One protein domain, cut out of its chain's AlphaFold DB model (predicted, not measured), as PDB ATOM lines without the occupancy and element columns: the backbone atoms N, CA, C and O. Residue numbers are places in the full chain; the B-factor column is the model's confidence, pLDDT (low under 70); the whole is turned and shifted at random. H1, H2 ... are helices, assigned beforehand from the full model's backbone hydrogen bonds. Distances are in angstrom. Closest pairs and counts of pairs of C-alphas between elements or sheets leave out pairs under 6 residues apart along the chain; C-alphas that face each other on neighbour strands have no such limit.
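This is residues 10 to 190 of the 207 residues of an uncharacterized protein of Ensete ventricosum (UniProt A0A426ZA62). One very long helix, H6, makes the length: its residues 148 to 190 stick out as a free arm from a small head, in which H4 and H5 pack on the other end of H6. H3 lies near H4, and H2, H1 and the long link between them reach out from the head, away from the arm. The printed part has 181 residues with six named helices, H1 to H6 in order, and no named strand: all helix. It is extended, with a radius of gyration of the C-alphas of 30.2 A and spans of 114 by 45 by 28 A.

Find C-alpha 10 at (115.006, 66.499, 63.903); from there H1 runs over residues 10 to 22, 18.1 A. Past residues 23 to 51, find H2 at residues 52 to 56, H3 at residues 65 to 73, H4 at residues 85 to 98, 20.2 A, and H5 at residues 105 to 116, 16.7 A. H6, residues 127 to 190, ends 94.9 A on, at C-alpha 190, (74.276, 172.109, 76.535).

H1 and H2 touch no helix. H3 is close to H4 but not clearly touching: the closest C-alphas, of Ile 67 and Val 90, are 7.8 A apart. H4, with residues 91 to 96 alone, touches H6 at a steep tilt of 52 degrees, closest at the C-alphas of Glu 95 and Arg 136, 6.9 A. H5 and H6 form a helical hairpin and only just touch, with 3 pairs of C-alphas within 8 A, closest at Cys 111 and Leu 135, 7.2 A. Every O i to N i+4 pair is within hydrogen-bond range in H1 to H5; in H6, 59 of 60 are.

The C-alphas of Thr 10 and Ser 190, the two farthest apart, are 113.9 A apart. The printed part has no cut; the links H1 to H2 and H3 to H4 are long. Mean pLDDT of the printed part is 75.5, with 59 residues under 70, among them 33 to 54 and 114 to 132.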
ATOM      1  N   THR A  10     116.096  67.485  63.783       55.16
ATOM      2  CA  THR A  10     115.006  66.499  63.903       55.16
ATOM      3  C   THR A  10     114.404  66.437  65.313       55.16
ATOM      4  O   THR A  10     113.197  66.283  65.465       55.16
ATOM      5  N   VAL A  11     115.218  66.575  66.361       59.34
ATOM      6  CA  VAL A  11     114.750  66.547  67.762       59.34
ATOM      7  C   VAL A  11     114.055  67.853  68.135       59.34
ATOM      8  O   VAL A  11     113.026  67.820  68.794       59.34
ATOM      9  N   ILE A  12     114.535  68.993  67.640       66.38
ATOM     10  CA  ILE A  12     113.894  70.304  67.777       66.38
ATOM     11  C   ILE A  12     112.563  70.324  67.025       66.38
ATOM     12  O   ILE A  12     111.566  70.803  67.558       66.38
ATOM     13  N   THR A  13     112.503  69.789  65.803       67.56
ATOM     14  CA  THR A  13     111.233  69.700  65.061       67.56
ATOM     15  C   THR A  13     110.249  68.741  65.726       67.56
ATOM     16  O   THR A  13     109.079  69.094  65.858       67.56
ATOM     17  N   HIS A  14     110.703  67.583  66.217       75.94
ATOM     18  CA  HIS A  14     109.876  66.680  67.023       75.94
ATOM     19  C   HIS A  14     109.372  67.361  68.306       75.94
ATOM     20  O   HIS A  14     108.185  67.293  68.611       75.94
ATOM     21  N   TRP A  15     110.241  68.085  69.013       80.31
ATOM     22  CA  TRP A  15     109.895  68.839  70.218       80.31
ATOM     23  C   TRP A  15     108.867  69.941  69.938       80.31
ATOM     24  O   TRP A  15     107.901  70.075  70.680       80.31
ATOM     25  N   LEU A  16     108.988  70.685  68.832       79.12
ATOM     26  CA  LEU A  16     107.982  71.677  68.428       79.12
ATOM     27  C   LEU A  16     106.624  71.040  68.096       79.12
ATOM     28  O   LEU A  16     105.580  71.618  68.405       79.12
ATOM     29  N   VAL A  17     106.623  69.858  67.473       80.75
ATOM     30  CA  VAL A  17     105.398  69.081  67.213       80.75
ATOM     31  C   VAL A  17     104.756  68.630  68.526       80.75
ATOM     32  O   VAL A  17     103.537  68.719  68.682       80.75
ATOM     33  N   GLU A  18     105.567  68.196  69.486       83.12
ATOM     34  CA  GLU A  18     105.125  67.769  70.810       83.12
ATOM     35  C   GLU A  18     104.577  68.938  71.642       83.12
ATOM     36  O   GLU A  18     103.467  68.849  72.159       83.12
ATOM     37  N   VAL A  19     105.271  70.079  71.676       79.44
ATOM     38  CA  VAL A  19     104.800  71.325  72.306       79.44
ATOM     39  C   VAL A  19     103.475  71.775  71.688       79.44
ATOM     40  O   VAL A  19     102.526  72.075  72.414       79.44
ATOM     41  N   ARG A  20     103.352  71.757  70.352       84.62
ATOM     42  CA  ARG A  20     102.091  72.097  69.673       84.62
ATOM     43  C   ARG A  20     100.935  71.209  70.138       84.62
ATOM     44  O   ARG A  20      99.845  71.719  70.391       84.62
ATOM     45  N   LYS A  21     101.173  69.903  70.265       82.94
ATOM     46  CA  LYS A  21     100.169  68.930  70.708       82.94
ATOM     47  C   LYS A  21      99.823  69.087  72.191       82.94
ATOM     48  O   LYS A  21      98.646  69.053  72.536       82.94
ATOM     49  N   ASN A  22     100.824  69.280  73.046       83.12
ATOM     50  CA  ASN A  22     100.655  69.324  74.498       83.12
ATOM     51  C   ASN A  22      99.930  70.589  74.972       83.12
ATOM     52  O   ASN A  22      99.175  70.534  75.940       83.12
ATOM     53  N   TYR A  23     100.121  71.709  74.272       77.12
ATOM     54  CA  TYR A  23      99.513  72.994  74.627       77.12
ATOM     55  C   TYR A  23      98.406  73.441  73.666       77.12
ATOM     56  O   TYR A  23      97.973  74.589  73.732       77.12
ATOM     57  N   PHE A  24      97.934  72.545  72.790       78.31
ATOM     58  CA  PHE A  24      96.850  72.811  71.837       78.31
ATOM     59  C   PHE A  24      97.081  74.080  70.998       78.31
ATOM     60  O   PHE A  24      96.168  74.874  70.784       78.31
ATOM     61  N   ILE A  25      98.319  74.282  70.538       79.19
ATOM     62  CA  ILE A  25      98.721  75.471  69.779       79.19
ATOM     63  C   ILE A  25      98.048  75.441  68.396       79.19
ATOM     64  O   ILE A  25      98.305  74.501  67.633       79.19
ATOM     65  N   PRO A  26      97.242  76.455  68.032       77.50
ATOM     66  CA  PRO A  26      96.573  76.485  66.737       77.50
ATOM     67  C   PRO A  26      97.570  76.489  65.557       77.50
ATOM     68  O   PRO A  26      98.680  77.027  65.681       77.50
ATOM     69  N   PRO A  27      97.238  75.857  64.416       74.88
ATOM     70  CA  PRO A  27      98.152  75.726  63.281       74.88
ATOM     71  C   PRO A  27      98.490  77.063  62.601       74.88
ATOM     72  O   PRO A  27      99.493  77.137  61.892       74.88
ATOM     73  N   GLU A  28      97.697  78.112  62.837       77.44
ATOM     74  CA  GLU A  28      97.892  79.472  62.324       77.44
ATOM     75  C   GLU A  28      99.159  80.123  62.898       77.44
ATOM     76  O   GLU A  28      99.769  80.976  62.254       77.44
ATOM     77  N   TYR A  29      99.595  79.693  64.085       72.31
ATOM     78  CA  TYR A  29     100.822  80.176  64.706       72.31
ATOM     79  C   TYR A  29     102.023  79.372  64.223       72.31
ATOM     80  O   TYR A  29     102.127  78.161  64.449       72.31
ATOM     81  N   LYS A  30     102.977  80.053  63.587       75.19
ATOM     82  CA  LYS A  30     104.233  79.447  63.149       75.19
ATOM     83  C   LYS A  30     105.228  79.415  64.308       75.19
ATOM     84  O   LYS A  30     105.641  80.451  64.812       75.19
ATOM     85  N   LEU A  31     105.611  78.213  64.732       74.19
ATOM     86  CA  LEU A  31     106.595  78.032  65.797       74.19
ATOM     87  C   LEU A  31     108.014  78.128  65.233       74.19
ATOM     88  O   LEU A  31     108.352  77.447  64.262       74.19
ATOM     89  N   HIS A  32     108.838  78.952  65.874       71.50
ATOM     90  CA  HIS A  32     110.234  79.173  65.525       71.50
ATOM     91  C   HIS A  32     111.132  78.906  66.729       71.50
ATOM     92  O   HIS A  32     110.774  79.206  67.867       71.50
ATOM     93  N   VAL A  33     112.314  78.349  66.473       68.44
ATOM     94  CA  VAL A  33     113.336  78.159  67.506       68.44
ATOM     95  C   VAL A  33     114.241  79.383  67.525       68.44
ATOM     96  O   VAL A  33     114.704  79.786  66.452       68.44
ATOM     97  N   PRO A  34     114.503  79.984  68.700       62.22
ATOM     98  CA  PRO A  34     115.444  81.088  68.800       62.22
ATOM     99  C   PRO A  34     116.819  80.674  68.263       62.22
ATOM    100  O   PRO A  34     117.350  79.627  68.635       62.22
ATOM    101  N   LEU A  35     117.405  81.500  67.393       62.12
ATOM    102  CA  LEU A  35     118.791  81.326  66.954       62.12
ATOM    103  C   LEU A  35     119.723  81.413  68.172       62.12
ATOM    104  O   LEU A  35     119.555  82.272  69.039       62.12
ATOM    105  N   LEU A  36     120.701  80.509  68.242       53.78
ATOM    106  CA  LEU A  36     121.602  80.377  69.386       53.78
ATOM    107  C   LEU A  36     122.331  81.711  69.650       53.78
ATOM    108  O   LEU A  36     123.075  82.187  68.797       53.78
ATOM    109  N   GLY A  37     122.104  82.316  70.819       56.09
ATOM    110  CA  GLY A  37     122.694  83.606  71.209       56.09
ATOM    111  C   GLY A  37     121.773  84.826  71.072       56.09
ATOM    112  O   GLY A  37     122.115  85.882  71.599       56.09
ATOM    113  N   VAL A  38     120.597  84.692  70.451       51.78
ATOM    114  CA  VAL A  38     119.576  85.751  70.423       51.78
ATOM    115  C   VAL A  38     118.781  85.700  71.725       51.78
ATOM    116  O   VAL A  38     118.185  84.672  72.063       51.78
ATOM    117  N   ARG A  39     118.768  86.796  72.496       55.56
ATOM    118  CA  ARG A  39     117.897  86.871  73.677       55.56
ATOM    119  C   ARG A  39     116.434  86.878  73.215       55.56
ATOM    120  O   ARG A  39     116.131  87.586  72.261       55.56
ATOM    121  N   PRO A  40     115.499  86.224  73.934       53.12
ATOM    122  CA  PRO A  40     114.067  86.251  73.603       53.12
ATOM    123  C   PRO A  40     113.465  87.662  73.458       53.12
ATOM    124  O   PRO A  40     112.381  87.811  72.905       53.12
ATOM    125  N   TYR A  41     114.157  88.684  73.970       49.44
ATOM    126  CA  TYR A  41     113.748  90.088  74.002       49.44
ATOM    127  C   TYR A  41     114.382  90.953  72.897       49.44
ATOM    128  O   TYR A  41     114.083  92.141  72.817       49.44
ATOM    129  N   GLU A  42     115.263  90.394  72.060       48.97
ATOM    130  CA  GLU A  42     115.801  91.093  70.889       48.97
ATOM    131  C   GLU A  42     114.843  90.884  69.712       48.97
ATOM    132  O   GLU A  42     114.700  89.795  69.165       48.97
ATOM    133  N   ALA A  43     114.092  91.944  69.416       44.31
ATOM    134  CA  ALA A  43     112.916  91.937  68.563       44.31
ATOM    135  C   ALA A  43     113.209  91.521  67.111       44.31
ATOM    136  O   ALA A  43     113.948  92.199  66.396       44.31
ATOM    137  N   ILE A  44     112.517  90.479  66.648       46.47
ATOM    138  CA  ILE A  44     112.156  90.337  65.237       46.47
ATOM    139  C   ILE A  44     110.835  91.102  65.058       46.47
ATOM    140  O   ILE A  44     109.866  90.800  65.759       46.47
ATOM    141  N   PRO A  45     110.753  92.111  64.177       38.00
ATOM    142  CA  PRO A  45     109.483  92.760  63.890       38.00
ATOM    143  C   PRO A  45     108.542  91.749  63.216       38.00
ATOM    144  O   PRO A  45     108.923  91.130  62.226       38.00
ATOM    145  N   CYS A  46     107.327  91.622  63.763       45.66
ATOM    146  CA  CYS A  46     106.223  90.728  63.359       45.66
ATOM    147  C   CYS A  46     106.151  89.324  63.998       45.66
ATOM    148  O   CYS A  46     105.153  88.650  63.758       45.66
ATOM    149  N   ASP A  47     107.088  88.929  64.870       54.66
ATOM    150  CA  ASP A  47     107.020  87.667  65.632       54.66
ATOM    151  C   ASP A  47     106.976  87.919  67.153       54.66
ATOM    152  O   ASP A  47     107.449  88.945  67.646       54.66
ATOM    153  N   PHE A  48     106.415  86.980  67.923       55.66
ATOM    154  CA  PHE A  48     106.425  87.011  69.391       55.66
ATOM    155  C   PHE A  48     107.168  85.796  69.956       55.66
ATOM    156  O   PHE A  48     107.031  84.677  69.465       55.66
ATOM    157  N   SER A  49     107.961  86.008  71.005       62.28
ATOM    158  CA  SER A  49     108.665  84.947  71.724       62.28
ATOM    159  C   SER A  49     107.856  84.516  72.948       62.28
ATOM    160  O   SER A  49     107.388  85.344  73.729       62.28
ATOM    161  N   LEU A  50     107.677  83.208  73.119       66.06
ATOM    162  CA  LEU A  50     106.978  82.630  74.261       66.06
ATOM    163  C   LEU A  50     107.839  81.530  74.880       66.06
ATOM    164  O   LEU A  50     108.391  80.702  74.158       66.06
ATOM    165  N   SER A  51     107.967  81.526  76.206       68.62
ATOM    166  CA  SER A  51     108.652  80.451  76.926       68.62
ATOM    167  C   SER A  51     107.712  79.271  77.172       68.62
ATOM    168  O   SER A  51     106.510  79.443  77.381       68.62
ATOM    169  N   THR A  52     108.270  78.062  77.208       68.06
ATOM    170  CA  THR A  52     107.536  76.850  77.600       68.06
ATOM    171  C   THR A  52     106.942  76.993  79.003       68.06
ATOM    172  O   THR A  52     105.783  76.645  79.214       68.06
ATOM    173  N   ASP A  53     107.676  77.630  79.921       68.56
ATOM    174  CA  ASP A  53     107.222  77.927  81.283       68.56
ATOM    175  C   ASP A  53     105.920  78.747  81.313       68.56
ATOM    176  O   ASP A  53     105.118  78.606  82.232       68.56
ATOM    177  N   ALA A  54     105.686  79.627  80.332       67.50
ATOM    178  CA  ALA A  54     104.461  80.424  80.258       67.50
ATOM    179  C   ALA A  54     103.246  79.573  79.863       67.50
ATOM    180  O   ALA A  54     102.160  79.743  80.424       67.50
ATOM    181  N   LEU A  55     103.440  78.627  78.940       73.19
ATOM    182  CA  LEU A  55     102.418  77.650  78.564       73.19
ATOM    183  C   LEU A  55     102.130  76.681  79.720       73.19
ATOM    184  O   LEU A  55     100.968  76.422  80.029       73.19
ATOM    185  N   GLU A  56     103.167  76.215  80.421       72.00
ATOM    186  CA  GLU A  56     103.038  75.361  81.609       72.00
ATOM    187  C   GLU A  56     102.336  76.073  82.770       72.00
ATOM    188  O   GLU A  56     101.461  75.504  83.423       72.00
ATOM    189  N   ALA A  57     102.626  77.361  82.970       66.88
ATOM    190  CA  ALA A  57     101.921  78.184  83.943       66.88
ATOM    191  C   ALA A  57     100.422  78.327  83.624       66.88
ATOM    192  O   ALA A  57      99.653  78.711  84.513       66.88
ATOM    193  N   GLY A  58      99.989  77.986  82.403       68.69
ATOM    194  CA  GLY A  58      98.595  77.867  81.972       68.69
ATOM    195  C   GLY A  58      98.161  78.883  80.914       68.69
ATOM    196  O   GLY A  58      96.955  79.029  80.698       68.69
ATOM    197  N   LEU A  59      99.099  79.605  80.287       70.75
ATOM    198  CA  LEU A  59      98.782  80.490  79.171       70.75
ATOM    199  C   LEU A  59      98.206  79.648  78.027       70.75
ATOM    200  O   LEU A  59      98.861  78.737  77.524       70.75
ATOM    201  N   ARG A  60      96.978  79.956  77.610       71.06
ATOM    202  CA  ARG A  60      96.333  79.303  76.467       71.06
ATOM    203  C   ARG A  60      96.431  80.212  75.249       71.06
ATOM    204  O   ARG A  60      96.122  81.399  75.342       71.06
ATOM    205  N   LEU A  61      96.887  79.646  74.134       63.84
ATOM    206  CA  LEU A  61      96.907  80.312  72.832       63.84
ATOM    207  C   LEU A  61      95.486  80.320  72.243       63.84
ATOM    208  O   LEU A  61      94.677  79.472  72.615       63.84
ATOM    209  N   SER A  62      95.181  81.304  71.391       65.19
ATOM    210  CA  SER A  62      93.842  81.919  71.269       65.19
ATOM    211  C   SER A  62      93.475  82.706  72.530       65.19
ATOM    212  O   SER A  62      92.538  82.364  73.257       65.19
ATOM    213  N   LEU A  63      94.255  83.753  72.821       67.00
ATOM    214  CA  LEU A  63      93.934  84.651  73.923       67.00
ATOM    215  C   LEU A  63      92.564  85.278  73.660       67.00
ATOM    216  O   LEU A  63      92.206  85.603  72.532       67.00
ATOM    217  N   HIS A  64      91.760  85.408  74.713       67.94
ATOM    218  CA  HIS A  64      90.438  86.010  74.588       67.94
ATOM    219  C   HIS A  64      90.575  87.411  73.953       67.94
ATOM    220  O   HIS A  64      91.444  88.158  74.409       67.94
ATOM    221  N   PRO A  65      89.723  87.821  72.991       73.69
ATOM    222  CA  PRO A  65      89.891  89.083  72.250       73.69
ATOM    223  C   PRO A  65      90.065  90.322  73.138       73.69
ATOM    224  O   PRO A  65      90.774  91.258  72.793       73.69
ATOM    225  N   VAL A  66      89.455  90.314  74.327       73.31
ATOM    226  CA  VAL A  66      89.618  91.372  75.341       73.31
ATOM    227  C   VAL A  66      91.055  91.456  75.870       73.31
ATOM    228  O   VAL A  66      91.566  92.550  76.071       73.31
ATOM    229  N   ILE A  67      91.720  90.320  76.090       75.31
ATOM    230  CA  ILE A  67      93.107  90.275  76.565       75.31
ATOM    231  C   ILE A  67      94.044  90.775  75.463       75.31
ATOM    232  O   ILE A  67      94.903  91.610  75.742       75.31
ATOM    233  N   GLU A  68      93.846  90.325  74.222       75.12
ATOM    234  CA  GLU A  68      94.634  90.780  73.068       75.12
ATOM    235  C   GLU A  68      94.477  92.287  72.845       75.12
ATOM    236  O   GLU A  68      95.476  93.004  72.793       75.12
ATOM    237  N   ALA A  69      93.236  92.789  72.846       79.19
ATOM    238  CA  ALA A  69      92.948  94.212  72.714       79.19
ATOM    239  C   ALA A  69      93.576  95.042  73.845       79.19
ATOM    240  O   ALA A  69      94.134  96.107  73.586       79.19
ATOM    241  N   CYS A  70      93.544  94.562  75.096       79.25
ATOM    242  CA  CYS A  70      94.200  95.249  76.211       79.25
ATOM    243  C   CYS A  70      95.725  95.288  76.049       79.25
ATOM    244  O   CYS A  70      96.333  96.337  76.257       79.25
ATOM    245  N   LEU A  71      96.355  94.172  75.672       78.94
ATOM    246  CA  LEU A  71      97.806  94.105  75.476       78.94
ATOM    247  C   LEU A  71      98.266  94.988  74.312       78.94
ATOM    248  O   LEU A  71      99.252  95.718  74.447       78.94
ATOM    249  N   GLU A  72      97.520  94.978  73.206       80.44
ATOM    250  CA  GLU A  72      97.766  95.828  72.043       80.44
ATOM    251  C   GLU A  72      97.601  97.311  72.397       80.44
ATOM    252  O   GLU A  72      98.514  98.114  72.168       80.44
ATOM    253  N   GLN A  73      96.489  97.668  73.048       81.12
ATOM    254  CA  GLN A  73      96.212  99.030  73.503       81.12
ATOM    255  C   GLN A  73      97.290  99.534  74.469       81.12
ATOM    256  O   GLN A  73      97.695 100.696  74.410       81.12
ATOM    257  N   TRP A  74      97.788  98.672  75.355       82.06
ATOM    258  CA  TRP A  74      98.821  99.025  76.326       82.06
ATOM    259  C   TRP A  74     100.240  98.895  75.767       82.06
ATOM    260  O   TRP A  74     101.204  99.202  76.475       82.06
ATOM    261  N   ARG A  75     100.406  98.480  74.504       78.56
ATOM    262  CA  ARG A  75     101.716  98.236  73.880       78.56
ATOM    263  C   ARG A  75     102.596  97.333  74.754       78.56
ATOM    264  O   ARG A  75     103.783  97.601  74.942       78.56
ATOM    265  N   ILE A  76     101.993  96.320  75.372       74.00
ATOM    266  CA  ILE A  76     102.709  95.293  76.127       74.00
ATOM    267  C   ILE A  76     102.878  94.112  75.182       74.00
ATOM    268  O   ILE A  76     101.901  93.485  74.782       74.00
ATOM    269  N   SER A  77     104.126  93.819  74.808       68.31
ATOM    270  CA  SER A  77     104.408  92.588  74.076       68.31
ATOM    271  C   SER A  77     104.060  91.397  74.959       68.31
ATOM    272  O   SER A  77     104.379  91.386  76.149       68.31
ATOM    273  N   HIS A  78     103.467  90.370  74.360       63.78
ATOM    274  CA  HIS A  78     103.159  89.117  75.042       63.78
ATOM    275  C   HIS A  78     104.436  88.493  75.637       63.78
ATOM    276  O   HIS A  78     104.406  87.938  76.731       63.78
ATOM    277  N   SER A  79     105.580  88.697  74.971       58.31
ATOM    278  CA  SER A  79     106.910  88.264  75.413       58.31
ATOM    279  C   SER A  79     107.480  89.038  76.606       58.31
ATOM    280  O   SER A  79     108.431  88.586  77.235       58.31
ATOM    281  N   HIS A  80     106.936  90.215  76.935       60.84
ATOM    282  CA  HIS A  80     107.407  91.034  78.062       60.84
ATOM    283  C   HIS A  80     106.759  90.641  79.392       60.84
ATOM    284  O   HIS A  80     107.078  91.214  80.436       60.84
ATOM    285  N   MET A  81     105.830  89.688  79.368       64.44
ATOM    286  CA  MET A  81     105.163  89.189  80.557       64.44
ATOM    287  C   MET A  81     105.886  87.945  81.070       64.44
ATOM    288  O   MET A  81     106.120  87.001  80.321       64.44
ATOM    289  N   ALA A  82     106.223  87.926  82.362       65.19
ATOM    290  CA  ALA A  82     106.735  86.713  82.989       65.19
ATOM    291  C   ALA A  82     105.669  85.605  82.940       65.19
ATOM    292  O   ALA A  82     104.469  85.892  82.915       65.19
ATOM    293  N   SER A  83     106.090  84.341  82.999       58.53
ATOM    294  CA  SER A  83     105.223  83.162  82.846       58.53
ATOM    295  C   SER A  83     103.973  83.157  83.738       58.53
ATOM    296  O   SER A  83     102.946  82.626  83.339       58.53
ATOM    297  N   ASN A  84     104.009  83.810  84.908       65.69
ATOM    298  CA  ASN A  84     102.863  83.929  85.823       65.69
ATOM    299  C   ASN A  84     102.101  85.267  85.719       65.69
ATOM    300  O   ASN A  84     101.026  85.413  86.302       65.69
ATOM    301  N   SER A  85     102.622  86.254  84.985       70.62
ATOM    302  CA  SER A  85     102.076  87.617  84.900       70.62
ATOM    303  C   SER A  85     100.680  87.684  84.272       70.62
ATOM    304  O   SER A  85      99.908  88.588  84.590       70.62
ATOM    305  N   TRP A  86     100.326  86.735  83.405       72.88
ATOM    306  CA  TRP A  86      99.039  86.726  82.700       72.88
ATOM    307  C   TRP A  86      97.857  86.396  83.624       72.88
ATOM    308  O   TRP A  86      96.782  86.970  83.459       72.88
ATOM    309  N   ARG A  87      98.051  85.563  84.658       72.62
ATOM    310  CA  ARG A  87      97.011  85.299  85.672       72.62
ATOM    311  C   ARG A  87      96.660  86.567  86.446       72.62
ATOM    312  O   ARG A  87      95.487  86.849  86.675       72.62
ATOM    313  N   TYR A  88      97.671  87.369  86.779       74.94
ATOM    314  CA  TYR A  88      97.470  88.661  87.433       74.94
ATOM    315  C   TYR A  88      96.772  89.668  86.522       74.94
ATOM    316  O   TYR A  88      95.964  90.452  87.007       74.94
ATOM    317  N   LEU A  89      97.042  89.636  85.213       79.75
ATOM    318  CA  LEU A  89      96.337  90.468  84.239       79.75
ATOM    319  C   LEU A  89      94.846  90.123  84.179       79.75
ATOM    320  O   LEU A  89      94.016  91.023  84.256       79.75
ATOM    321  N   VAL A  90      94.501  88.836  84.098       78.44
ATOM    322  CA  VAL A  90      93.099  88.389  84.091       78.44
ATOM    323  C   VAL A  90      92.393  88.802  85.383       78.44
ATOM    324  O   VAL A  90      91.336  89.427  85.324       78.44
ATOM    325  N   ALA A  91      93.004  88.540  86.544       78.69
ATOM    326  CA  ALA A  91      92.454  88.952  87.836       78.69
ATOM    327  C   ALA A  91      92.272  90.478  87.924       78.69
ATOM    328  O   ALA A  91      91.227  90.962  88.347       78.69
ATOM    329  N   PHE A  92      93.261  91.248  87.464       83.38
ATOM    330  CA  PHE A  92      93.205  92.707  87.428       83.38
ATOM    331  C   PHE A  92      92.055  93.230  86.560       83.38
ATOM    332  O   PHE A  92      91.317  94.114  86.994       83.38
ATOM    333  N   LEU A  93      91.883  92.684  85.352       83.88
ATOM    334  CA  LEU A  93      90.805  93.070  84.441       83.88
ATOM    335  C   LEU A  93      89.424  92.743  85.024       83.88
ATOM    336  O   LEU A  93      88.543  93.603  85.000       83.88
ATOM    337  N   CYS A  94      89.249  91.549  85.598       78.94
ATOM    338  CA  CYS A  94      88.012  91.167  86.282       78.94
ATOM    339  C   CYS A  94      87.690  92.120  87.438       78.94
ATOM    340  O   CYS A  94      86.566  92.602  87.549       78.94
ATOM    341  N   GLU A  95      88.676  92.448  88.267       78.94
ATOM    342  CA  GLU A  95      88.474  93.326  89.420       78.94
ATOM    343  C   GLU A  95      88.211  94.783  89.017       78.94
ATOM    344  O   GLU A  95      87.401  95.465  89.648       78.94
ATOM    345  N   CYS A  96      88.837  95.270  87.941       82.25
ATOM    346  CA  CYS A  96      88.532  96.587  87.378       82.25
ATOM    347  C   CYS A  96      87.099  96.640  86.845       82.25
ATOM    348  O   CYS A  96      86.389  97.606  87.117       82.25
ATOM    349  N   HIS A  97      86.658  95.586  86.152       80.69
ATOM    350  CA  HIS A  97      85.288  95.465  85.662       80.69
ATOM    351  C   HIS A  97      84.270  95.477  86.811       80.69
ATOM    352  O   HIS A  97      83.330  96.267  86.783       80.69
ATOM    353  N   VAL A  98      84.500  94.677  87.858       75.75
ATOM    354  CA  VAL A  98      83.650  94.647  89.064       75.75
ATOM    355  C   VAL A  98      83.647  95.992  89.795       75.75
ATOM    356  O   VAL A  98      82.622  96.404  90.330       75.75
ATOM    357  N   SER A  99      84.781  96.692  89.808       76.88
ATOM    358  CA  SER A  99      84.926  97.977  90.502       76.88
ATOM    359  C   SER A  99      84.491  99.185  89.661       76.88
ATOM    360  O   SER A  99      84.585 100.308  90.147       76.88
ATOM    361  N   GLY A 100      84.067  98.992  88.405       78.19
ATOM    362  CA  GLY A 100      83.735 100.090  87.486       78.19
ATOM    363  C   GLY A 100      84.928 100.986  87.124       78.19
ATOM    364  O   GLY A 100      84.750 102.126  86.702       78.19
ATOM    365  N   ILE A 101      86.155 100.492  87.300       81.50
ATOM    366  CA  ILE A 101      87.386 101.245  87.056       81.50
ATOM    367  C   ILE A 101      87.846 100.984  85.630       81.50
ATOM    368  O   ILE A 101      87.844  99.850  85.148       81.50
ATOM    369  N   ARG A 102      88.315 102.036  84.957       84.94
ATOM    370  CA  ARG A 102      88.937 101.874  83.647       84.94
ATOM    371  C   ARG A 102      90.301 101.214  83.825       84.94
ATOM    372  O   ARG A 102      91.197 101.795  84.431       84.94
ATOM    373  N   ALA A 103      90.465 100.019  83.270       84.31
ATOM    374  CA  ALA A 103      91.752  99.341  83.265       84.31
ATOM    375  C   ALA A 103      92.757 100.139  82.413       84.31
ATOM    376  O   ALA A 103      92.538 100.361  81.220       84.31
ATOM    377  N   THR A 104      93.857 100.584  83.024       86.81
ATOM    378  CA  THR A 104      94.953 101.274  82.333       86.81
ATOM    379  C   THR A 104      96.275 100.558  82.556       86.81
ATOM    380  O   THR A 104      96.480  99.880  83.569       86.81
ATOM    381  N   LYS A 105      97.202 100.752  81.614       85.25
ATOM    382  CA  LYS A 105      98.565 100.225  81.690       85.25
ATOM    383  C   LYS A 105      99.266 100.664  82.976       85.25
ATOM    384  O   LYS A 105      99.931  99.862  83.626       85.25
ATOM    385  N   GLU A 106      99.117 101.929  83.351       85.44
ATOM    386  CA  GLU A 106      99.772 102.533  84.511       85.44
ATOM    387  C   GLU A 106      99.269 101.900  85.805       85.44
ATOM    388  O   GLU A 106     100.069 101.564  86.679       85.44
ATOM    389  N   LEU A 107      97.954 101.680  85.902       83.81
ATOM    390  CA  LEU A 107      97.336 101.047  87.059       83.81
ATOM    391  C   LEU A 107      97.762  99.577  87.170       83.81
ATOM    392  O   LEU A 107      98.131  99.135  88.257       83.81
ATOM    393  N   PHE A 108      97.803  98.851  86.049       83.75
ATOM    394  CA  PHE A 108      98.294  97.473  86.006       83.75
ATOM    395  C   PHE A 108      99.755  97.373  86.469       83.75
ATOM    396  O   PHE A 108     100.077  96.584  87.357       83.75
ATOM    397  N   ILE A 109     100.639  98.216  85.927       82.00
ATOM    398  CA  ILE A 109     102.062  98.241  86.291       82.00
ATOM    399  C   ILE A 109     102.253  98.641  87.762       82.00
ATOM    400  O   ILE A 109     103.081  98.047  88.452       82.00
ATOM    401  N   ALA A 110     101.499  99.627  88.257       81.81
ATOM    402  CA  ALA A 110     101.553 100.040  89.657       81.81
ATOM    403  C   ALA A 110     101.123  98.902  90.593       81.81
ATOM    404  O   ALA A 110     101.803  98.631  91.582       81.81
ATOM    405  N   CYS A 111     100.042  98.191  90.259       77.69
ATOM    406  CA  CYS A 111      99.620  97.000  90.988       77.69
ATOM    407  C   CYS A 111     100.701  95.912  90.954       77.69
ATOM    408  O   CYS A 111     101.047  95.376  92.003       77.69
ATOM    409  N   PHE A 112     101.282  95.632  89.785       75.69
ATOM    410  CA  PHE A 112     102.285  94.580  89.609       75.69
ATOM    411  C   PHE A 112     103.580  94.845  90.398       75.69
ATOM    412  O   PHE A 112     104.079  93.956  91.083       75.69
ATOM    413  N   ARG A 113     104.107  96.077  90.370       78.56
ATOM    414  CA  ARG A 113     105.329  96.448  91.114       78.56
ATOM    415  C   ARG A 113     105.140  96.352  92.629       78.56
ATOM    416  O   ARG A 113     105.973  95.782  93.322       78.56
ATOM    417  N   LEU A 114     104.002  96.826  93.136       65.75
ATOM    418  CA  LEU A 114     103.688  96.802  94.571       65.75
ATOM    419  C   LEU A 114     103.408  95.394  95.120       65.75
ATOM    420  O   LEU A 114     103.383  95.192  96.336       65.75
ATOM    421  N   ILE A 115     103.157  94.433  94.232       65.62
ATOM    422  CA  ILE A 115     103.079  93.011  94.566       65.62
ATOM    423  C   ILE A 115     104.489  92.426  94.728       65.62
ATOM    424  O   ILE A 115     104.719  91.693  95.687       65.62
ATOM    425  N   GLY A 116     105.432  92.799  93.855       60.94
ATOM    426  CA  GLY A 116     106.832  92.362  93.926       60.94
ATOM    427  C   GLY A 116     107.599  92.885  95.148       60.94
ATOM    428  O   GLY A 116     108.378  92.142  95.737       60.94
ATOM    429  N   ASP A 117     107.326  94.117  95.588       54.91
ATOM    430  CA  ASP A 117     108.066  94.770  96.686       54.91
ATOM    431  C   ASP A 117     107.675  94.291  98.102       54.91
ATOM    432  O   ASP A 117     108.305  94.665  99.088       54.91
ATOM    433  N   ALA A 118     106.636  93.463  98.246       51.19
ATOM    434  CA  ALA A 118     106.080  93.079  99.549       51.19
ATOM    435  C   ALA A 118     106.515  91.688 100.051       51.19
ATOM    436  O   ALA A 118     105.853  91.117 100.916       51.19
ATOM    437  N   GLY A 119     107.608  91.136  99.522       50.78
ATOM    438  CA  GLY A 119     108.134  89.806  99.864       50.78
ATOM    439  C   GLY A 119     108.752  89.649 101.263       50.78
ATOM    440  O   GLY A 119     109.478  88.686 101.487       50.78
ATOM    441  N   VAL A 120     108.498  90.555 102.214       47.22
ATOM    442  CA  VAL A 120     108.998  90.447 103.597       47.22
ATOM    443  C   VAL A 120     107.890  90.818 104.584       47.22
ATOM    444  O   VAL A 120     107.776  91.966 105.002       47.22
ATOM    445  N   SER A 121     107.034  89.857 104.933       44.12
ATOM    446  CA  SER A 121     106.679  89.524 106.329       44.12
ATOM    447  C   SER A 121     105.437  88.621 106.432       44.12
ATOM    448  O   SER A 121     104.311  89.016 106.157       44.12
ATOM    449  N   THR A 122     105.721  87.412 106.927       43.59
ATOM    450  CA  THR A 122     104.941  86.550 107.835       43.59
ATOM    451  C   THR A 122     103.624  85.884 107.400       43.59
ATOM    452  O   THR A 122     102.607  86.533 107.195       43.59
ATOM    453  N   VAL A 123     103.679  84.547 107.522       45.12
ATOM    454  CA  VAL A 123     102.631  83.526 107.720       45.12
ATOM    455  C   VAL A 123     101.821  83.122 106.489       45.12
ATOM    456  O   VAL A 123     101.011  83.866 105.947       45.12
ATOM    457  N   GLU A 124     102.048  81.862 106.114       46.47
ATOM    458  CA  GLU A 124     101.359  81.090 105.091       46.47
ATOM    459  C   GLU A 124      99.840  81.103 105.310       46.47
ATOM    460  O   GLU A 124      99.293  80.495 106.230       46.47
ATOM    461  N   LYS A 125      99.149  81.800 104.418       48.09
ATOM    462  CA  LYS A 125      97.749  81.577 104.070       48.09
ATOM    463  C   LYS A 125      97.702  81.566 102.549       48.09
ATOM    464  O   LYS A 125      98.522  82.259 101.949       48.09
ATOM    465  N   ASP A 126      96.801  80.785 101.947       51.69
ATOM    466  CA  ASP A 126      96.737  80.571 100.492       51.69
ATOM    467  C   ASP A 126      97.128  81.838  99.704       51.69
ATOM    468  O   ASP A 126      96.378  82.824  99.731       51.69
ATOM    469  N   PRO A 127      98.292  81.845  99.020       54.00
ATOM    470  CA  PRO A 127      98.879  83.067  98.465       54.00
ATOM    471  C   PRO A 127      97.949  83.796  97.484       54.00
ATOM    472  O   PRO A 127      98.056  85.005  97.293       54.00
ATOM    473  N   SER A 128      97.000  83.065  96.891       54.72
ATOM    474  CA  SER A 128      95.980  83.594  95.985       54.72
ATOM    475  C   SER A 128      94.959  84.493  96.697       54.72
ATOM    476  O   SER A 128      94.611  85.553  96.181       54.72
ATOM    477  N   SER A 129      94.500  84.118  97.899       61.06
ATOM    478  CA  SER A 129      93.415  84.833  98.591       61.06
ATOM    479  C   SER A 129      93.875  86.154  99.210       61.06
ATOM    480  O   SER A 129      93.108  87.122  99.209       61.06
ATOM    481  N   ASP A 130      95.100  86.215  99.740       68.62
ATOM    482  CA  ASP A 130      95.673  87.463 100.264       68.62
ATOM    483  C   ASP A 130      95.939  88.461  99.126       68.62
ATOM    484  O   ASP A 130      95.613  89.649  99.221       68.62
ATOM    485  N   MET A 131      96.436  87.960  97.993       66.19
ATOM    486  CA  MET A 131      96.717  88.769  96.809       66.19
ATOM    487  C   MET A 131      95.467  89.456  96.256       66.19
ATOM    488  O   MET A 131      95.462  90.669  96.028       66.19
ATOM    489  N   GLU A 132      94.383  88.702  96.082       67.50
ATOM    490  CA  GLU A 132      93.101  89.233  95.615       67.50
ATOM    491  C   GLU A 132      92.522  90.267  96.584       67.50
ATOM    492  O   GLU A 132      91.976  91.292  96.168       67.50
ATOM    493  N   ALA A 133      92.653  90.048  97.895       74.69
ATOM    494  CA  ALA A 133      92.216  91.019  98.894       74.69
ATOM    495  C   ALA A 133      93.020  92.329  98.801       74.69
ATOM    496  O   ALA A 133      92.459  93.429  98.899       74.69
ATOM    497  N   ARG A 134      94.332  92.230  98.560       77.69
ATOM    498  CA  ARG A 134      95.224  93.384  98.376       77.69
ATOM    499  C   ARG A 134      94.909  94.151  97.094       77.69
ATOM    500  O   ARG A 134      94.829  95.381  97.149       77.69
ATOM    501  N   LEU A 135      94.684  93.449  95.983       77.06
ATOM    502  CA  LEU A 135      94.246  94.035  94.712       77.06
ATOM    503  C   LEU A 135      92.928  94.797  94.893       77.06
ATOM    504  O   LEU A 135      92.882  95.999  94.624       77.06
ATOM    505  N   ARG A 136      91.908  94.159  95.479       78.81
ATOM    506  CA  ARG A 136      90.604  94.781  95.767       78.81
ATOM    507  C   ARG A 136      90.723  96.043  96.608       78.81
ATOM    508  O   ARG A 136      90.152  97.080  96.273       78.81
ATOM    509  N   LYS A 137      91.501  95.999  97.692       82.00
ATOM    510  CA  LYS A 137      91.716  97.167  98.561       82.00
ATOM    511  C   LYS A 137      92.329  98.347  97.804       82.00
ATOM    512  O   LYS A 137      92.003  99.494  98.105       82.00
ATOM    513  N   ARG A 138      93.245  98.094  96.868       79.50
ATOM    514  CA  ARG A 138      93.932  99.145  96.103       79.50
ATOM    515  C   ARG A 138      93.071  99.681  94.969       79.50
ATOM    516  O   ARG A 138      93.015 100.895  94.808       79.50
ATOM    517  N   LEU A 139      92.345  98.811  94.276       80.75
ATOM    518  CA  LEU A 139      91.392  99.212  93.247       80.75
ATOM    519  C   LEU A 139      90.282 100.084  93.835       80.75
ATOM    520  O   LEU A 139      90.042 101.162  93.312       80.75
ATOM    521  N   ARG A 140      89.740  99.751  95.012       82.25
ATOM    522  CA  ARG A 140      88.798 100.639  95.728       82.25
ATOM    523  C   ARG A 140      89.352 102.037  96.013       82.25
ATOM    524  O   ARG A 140      88.607 103.003  96.038       82.25
ATOM    525  N   LYS A 141      90.657 102.171  96.266       81.44
ATOM    526  CA  LYS A 141      91.273 103.499  96.437       81.44
ATOM    527  C   LYS A 141      91.403 104.229  95.101       81.44
ATOM    528  O   LYS A 141      91.212 105.438  95.054       81.44
ATOM    529  N   ALA A 142      91.733 103.500  94.038       80.31
ATOM    530  CA  ALA A 142      91.838 104.051  92.695       80.31
ATOM    531  C   ALA A 142      90.471 104.486  92.138       80.31
ATOM    532  O   ALA A 142      90.408 105.555  91.537       80.31
ATOM    533  N   SER A 143      89.385 103.739  92.392       81.19
ATOM    534  CA  SER A 143      88.025 104.136  91.987       81.19
ATOM    535  C   SER A 143      87.629 105.463  92.618       81.19
ATOM    536  O   SER A 143      87.278 106.391  91.901       81.19
ATOM    537  N   VAL A 144      87.806 105.594  93.938       82.94
ATOM    538  CA  VAL A 144      87.527 106.842  94.666       82.94
ATOM    539  C   VAL A 144      88.359 108.000  94.107       82.94
ATOM    540  O   VAL A 144      87.848 109.103  93.940       82.94
ATOM    541  N   GLY A 145      89.632 107.760  93.777       82.88
ATOM    542  CA  GLY A 145      90.490 108.772  93.157       82.88
ATOM    543  C   GLY A 145      90.020 109.198  91.763       82.88
ATOM    544  O   GLY A 145      90.028 110.387  91.455       82.88
ATOM    545  N   GLN A 146      89.586 108.250  90.930       82.19
ATOM    546  CA  GLN A 146      89.091 108.528  89.581       82.19
ATOM    547  C   GLN A 146      87.740 109.257  89.608       82.19
ATOM    548  O   GLN A 146      87.537 110.193  88.838       82.19
ATOM    549  N   GLU A 147      86.838 108.865  90.509       82.94
ATOM    550  CA  GLU A 147      85.563 109.551  90.739       82.94
ATOM    551  C   GLU A 147      85.786 110.988  91.214       82.94
ATOM    552  O   GLU A 147      85.191 111.920  90.671       82.94
ATOM    553  N   LEU A 148      86.694 111.185  92.176       88.56
ATOM    554  CA  LEU A 148      87.056 112.514  92.656       88.56
ATOM    555  C   LEU A 148      87.644 113.371  91.530       88.56
ATOM    556  O   LEU A 148      87.241 114.520  91.373       88.56
ATOM    557  N   ALA A 149      88.544 112.813  90.715       85.38
ATOM    558  CA  ALA A 149      89.134 113.515  89.579       85.38
ATOM    559  C   ALA A 149      88.068 113.953  88.558       85.38
ATOM    560  O   ALA A 149      88.034 115.123  88.169       85.38
ATOM    561  N   ALA A 150      87.148 113.058  88.187       87.50
ATOM    562  CA  ALA A 150      86.052 113.378  87.272       87.50
ATOM    563  C   ALA A 150      85.123 114.469  87.838       87.50
ATOM    564  O   ALA A 150      84.740 115.393  87.119       87.50
ATOM    565  N   ALA A 151      84.808 114.413  89.137       89.38
ATOM    566  CA  ALA A 151      84.003 115.434  89.804       89.38
ATOM    567  C   ALA A 151      84.709 116.801  89.845       89.38
ATOM    568  O   ALA A 151      84.067 117.836  89.653       89.38
ATOM    569  N   THR A 152      86.029 116.825  90.066       91.50
ATOM    570  CA  THR A 152      86.808 118.073  90.033       91.50
ATOM    571  C   THR A 152      86.898 118.669  88.631       91.50
ATOM    572  O   THR A 152      86.796 119.885  88.491       91.50
ATOM    573  N   GLU A 153      87.019 117.838  87.592       93.88
ATOM    574  CA  GLU A 153      87.042 118.298  86.201       93.88
ATOM    575  C   GLU A 153      85.694 118.906  85.786       93.88
ATOM    576  O   GLU A 153      85.657 119.955  85.143       93.88
ATOM    577  N   LEU A 154      84.580 118.289  86.198       95.50
ATOM    578  CA  LEU A 154      83.242 118.825  85.947       95.50
ATOM    579  C   LEU A 154      83.060 120.208  86.592       95.50
ATOM    580  O   LEU A 154      82.646 121.147  85.916       95.50
ATOM    581  N   ARG A 155      83.439 120.355  87.869       94.06
ATOM    582  CA  ARG A 155      83.368 121.648  88.572       94.06
ATOM    583  C   ARG A 155      84.266 122.713  87.945       94.06
ATOM    584  O   ARG A 155      83.890 123.880  87.920       94.06
ATOM    585  N   ALA A 156      85.437 122.332  87.434       94.94
ATOM    586  CA  ALA A 156      86.322 123.261  86.735       94.94
ATOM    587  C   ALA A 156      85.666 123.808  85.458       94.94
ATOM    588  O   ALA A 156      85.691 125.016  85.235       94.94
ATOM    589  N   LYS A 157      85.009 122.945  84.673       95.94
ATOM    590  CA  LYS A 157      84.272 123.344  83.461       95.94
ATOM    591  C   LYS A 157      83.077 124.252  83.767       95.94
ATOM    592  O   LYS A 157      82.826 125.201  83.029       95.94
ATOM    593  N   GLU A 158      82.349 123.987  84.853       96.50
ATOM    594  CA  GLU A 158      81.246 124.851  85.306       96.50
ATOM    595  C   GLU A 158      81.738 126.255  85.682       96.50
ATOM    596  O   GLU A 158      81.156 127.247  85.235       96.50
ATOM    597  N   LEU A 159      82.833 126.335  86.444       96.75
ATOM    598  CA  LEU A 159      83.457 127.602  86.834       96.75
ATOM    599  C   LEU A 159      84.017 128.361  85.629       96.75
ATOM    600  O   LEU A 159      83.861 129.575  85.541       96.75
ATOM    601  N   GLU A 160      84.636 127.668  84.677       97.50
ATOM    602  CA  GLU A 160      85.150 128.279  83.447       97.50
ATOM    603  C   GLU A 160      84.016 128.893  82.610       97.50
ATOM    604  O   GLU A 160      84.112 130.040  82.168       97.50
ATOM    605  N   ALA A 161      82.893 128.182  82.476       97.56
ATOM    606  CA  ALA A 161      81.707 128.711  81.808       97.56
ATOM    607  C   ALA A 161      81.110 129.921  82.548       97.56
ATOM    608  O   ALA A 161      80.574 130.832  81.914       97.56
ATOM    609  N   GLU A 162      81.176 129.949  83.880       97.31
ATOM    610  CA  GLU A 162      80.725 131.087  84.684       97.31
ATOM    611  C   GLU A 162      81.626 132.315  84.525       97.31
ATOM    612  O   GLU A 162      81.116 133.425  84.370       97.31
ATOM    613  N   ILE A 163      82.947 132.124  84.470       96.94
ATOM    614  CA  ILE A 163      83.909 133.196  84.190       96.94
ATOM    615  C   ILE A 163      83.631 133.828  82.825       96.94
ATOM    616  O   ILE A 163      83.596 135.055  82.719       96.94
ATOM    617  N   GLU A 164      83.380 133.022  81.791       97.75
ATOM    618  CA  GLU A 164      83.101 133.557  80.456       97.75
ATOM    619  C   GLU A 164      81.756 134.302  80.406       97.75
ATOM    620  O   GLU A 164      81.663 135.367  79.793       97.75
ATOM    621  N   ARG A 165      80.728 133.831  81.133       97.81
ATOM    622  CA  ARG A 165      79.464 134.579  81.294       97.81
ATOM    623  C   ARG A 165      79.688 135.938  81.957       97.81
ATOM    624  O   ARG A 165      79.248 136.953  81.417       97.81
ATOM    625  N   MET A 166      80.400 135.968  83.086       97.81
ATOM    626  CA  MET A 166      80.712 137.216  83.793       97.81
ATOM    627  C   MET A 166      81.534 138.170  82.923       97.81
ATOM    628  O   MET A 166      81.332 139.383  82.966       97.81
ATOM    629  N   ARG A 167      82.444 137.643  82.099       97.88
ATOM    630  CA  ARG A 167      83.235 138.441  81.160       97.88
ATOM    631  C   ARG A 167      82.358 139.138  80.119       97.88
ATOM    632  O   ARG A 167      82.546 140.329  79.879       97.88
ATOM    633  N   ILE A 168      81.395 138.427  79.531       98.12
ATOM    634  CA  ILE A 168      80.446 139.001  78.562       98.12
ATOM    635  C   ILE A 168      79.583 140.082  79.228       98.12
ATOM    636  O   ILE A 168      79.395 141.162  78.664       98.12
ATOM    637  N   GLU A 169      79.091 139.823  80.440       97.62
ATOM    638  CA  GLU A 169      78.282 140.782  81.197       97.62
ATOM    639  C   GLU A 169      79.071 142.056  81.536       97.62
ATOM    640  O   GLU A 169      78.569 143.167  81.364       97.62
ATOM    641  N   LEU A 170      80.344 141.916  81.912       97.50
ATOM    642  CA  LEU A 170      81.239 143.042  82.170       97.50
ATOM    643  C   LEU A 170      81.452 143.916  80.923       97.50
ATOM    644  O   LEU A 170      81.447 145.144  81.026       97.50
ATOM    645  N   GLU A 171      81.627 143.316  79.743       97.50
ATOM    646  CA  GLU A 171      81.767 144.070  78.488       97.50
ATOM    647  C   GLU A 171      80.463 144.779  78.087       97.50
ATOM    648  O   GLU A 171      80.491 145.933  77.649       97.50
ATOM    649  N   SER A 172      79.309 144.153  78.330       97.06
ATOM    650  CA  SER A 172      77.998 144.795  78.169       97.06
ATOM    651  C   SER A 172      77.846 146.016  79.085       97.06
ATOM    652  O   SER A 172      77.526 147.114  78.618       97.06
ATOM    653  N   LEU A 173      78.158 145.868  80.377       96.62
ATOM    654  CA  LEU A 173      78.093 146.962  81.352       96.62
ATOM    655  C   LEU A 173      79.057 148.102  81.007       96.62
ATOM    656  O   LEU A 173      78.701 149.275  81.137       96.62
ATOM    657  N   LYS A 174      80.264 147.792  80.517       96.62
ATOM    658  CA  LYS A 174      81.189 148.813  80.003       96.62
ATOM    659  C   LYS A 174      80.576 149.583  78.838       96.62
ATOM    660  O   LYS A 174      80.660 150.807  78.830       96.62
ATOM    661  N   SER A 175      79.947 148.897  77.883       95.88
ATOM    662  CA  SER A 175      79.275 149.545  76.750       95.88
ATOM    663  C   SER A 175      78.143 150.469  77.212       95.88
ATOM    664  O   SER A 175      78.065 151.621  76.779       95.88
ATOM    665  N   GLN A 176      77.322 150.015  78.165       94.56
ATOM    666  CA  GLN A 176      76.277 150.842  78.773       94.56
ATOM    667  C   GLN A 176      76.849 152.083  79.463       94.56
ATOM    668  O   GLN A 176      76.336 153.183  79.249       94.56
ATOM    669  N   ARG A 177      77.932 151.939  80.239       93.88
ATOM    670  CA  ARG A 177      78.603 153.076  80.884       93.88
ATOM    671  C   ARG A 177      79.099 154.090  79.854       93.88
ATOM    672  O   ARG A 177      78.834 155.273  80.019       93.88
ATOM    673  N   MET A 178      79.749 153.638  78.777       95.00
ATOM    674  CA  MET A 178      80.230 154.526  77.708       95.00
ATOM    675  C   MET A 178      79.082 155.315  77.064       95.00
ATOM    676  O   MET A 178      79.243 156.493  76.754       95.00
ATOM    677  N   LYS A 179      77.911 154.689  76.889       93.12
ATOM    678  CA  LYS A 179      76.719 155.362  76.361       93.12
ATOM    679  C   LYS A 179      76.194 156.432  77.324       93.12
ATOM    680  O   LYS A 179      75.969 157.564  76.905       93.12
ATOM    681  N   PHE A 180      76.054 156.099  78.607       89.38
ATOM    682  CA  PHE A 180      75.641 157.068  79.626       89.38
ATOM    683  C   PHE A 180      76.635 158.227  79.762       89.38
ATOM    684  O   PHE A 180      76.221 159.379  79.859       89.38
ATOM    685  N   GLU A 181      77.940 157.954  79.728       91.06
ATOM    686  CA  GLU A 181      78.977 158.989  79.785       91.06
ATOM    687  C   GLU A 181      78.888 159.957  78.593       91.06
ATOM    688  O   GLU A 181      79.046 161.166  78.779       91.06
ATOM    689  N   GLN A 182      78.577 159.465  77.387       91.62
ATOM    690  CA  GLN A 182      78.331 160.320  76.219       91.62
ATOM    691  C   GLN A 182      77.095 161.208  76.405       91.62
ATOM    692  O   GLN A 182      77.164 162.407  76.137       91.62
ATOM    693  N   GLU A 183      75.983 160.650  76.892       87.75
ATOM    694  CA  GLU A 183      74.755 161.412  77.160       87.75
ATOM    695  C   GLU A 183      74.984 162.503  78.218       87.75
ATOM    696  O   GLU A 183      74.610 163.658  78.010       87.75
ATOM    697  N   VAL A 184      75.674 162.178  79.318       87.75
ATOM    698  CA  VAL A 184      76.054 163.155  80.353       87.75
ATOM    699  C   VAL A 184      76.977 164.236  79.783       87.75
ATOM    700  O   VAL A 184      76.810 165.414  80.101       87.75
ATOM    701  N   GLY A 185      77.924 163.866  78.916       88.12
ATOM    702  CA  GLY A 185      78.803 164.814  78.231       88.12
ATOM    703  C   GLY A 185      78.038 165.813  77.359       88.12
ATOM    704  O   GLY A 185      78.311 167.013  77.421       88.12
ATOM    705  N   LEU A 186      77.044 165.339  76.600       86.38
ATOM    706  CA  LEU A 186      76.171 166.186  75.784       86.38
ATOM    707  C   LEU A 186      75.332 167.136  76.646       86.38
ATOM    708  O   LEU A 186      75.286 168.332  76.365       86.38
ATOM    709  N   LEU A 187      74.718 166.628  77.720       80.81
ATOM    710  CA  LEU A 187      73.930 167.445  78.648       80.81
ATOM    711  C   LEU A 187      74.773 168.547  79.294       80.81
ATOM    712  O   LEU A 187      74.340 169.696  79.371       80.81
ATOM    713  N   ARG A 188      75.994 168.214  79.720       79.31
ATOM    714  CA  ARG A 188      76.933 169.180  80.296       79.31
ATOM    715  C   ARG A 188      77.317 170.265  79.287       79.31
ATOM    716  O   ARG A 188      77.262 171.440  79.626       79.31
ATOM    717  N   PHE A 189      77.610 169.892  78.041       79.38
ATOM    718  CA  PHE A 189      77.899 170.852  76.972       79.38
ATOM    719  C   PHE A 189      76.714 171.795  76.691       79.38
ATOM    720  O   PHE A 189      76.907 172.997  76.510       79.38
ATOM    721  N   SER A 190      75.480 171.281  76.690       79.50
ATOM    722  CA  SER A 190      74.276 172.109  76.535       79.50
ATOM    723  C   SER A 190      74.064 173.083  77.699       79.50
ATOM    724  O   SER A 190      73.671 174.223  77.461       79.50
TER     725      SER A 190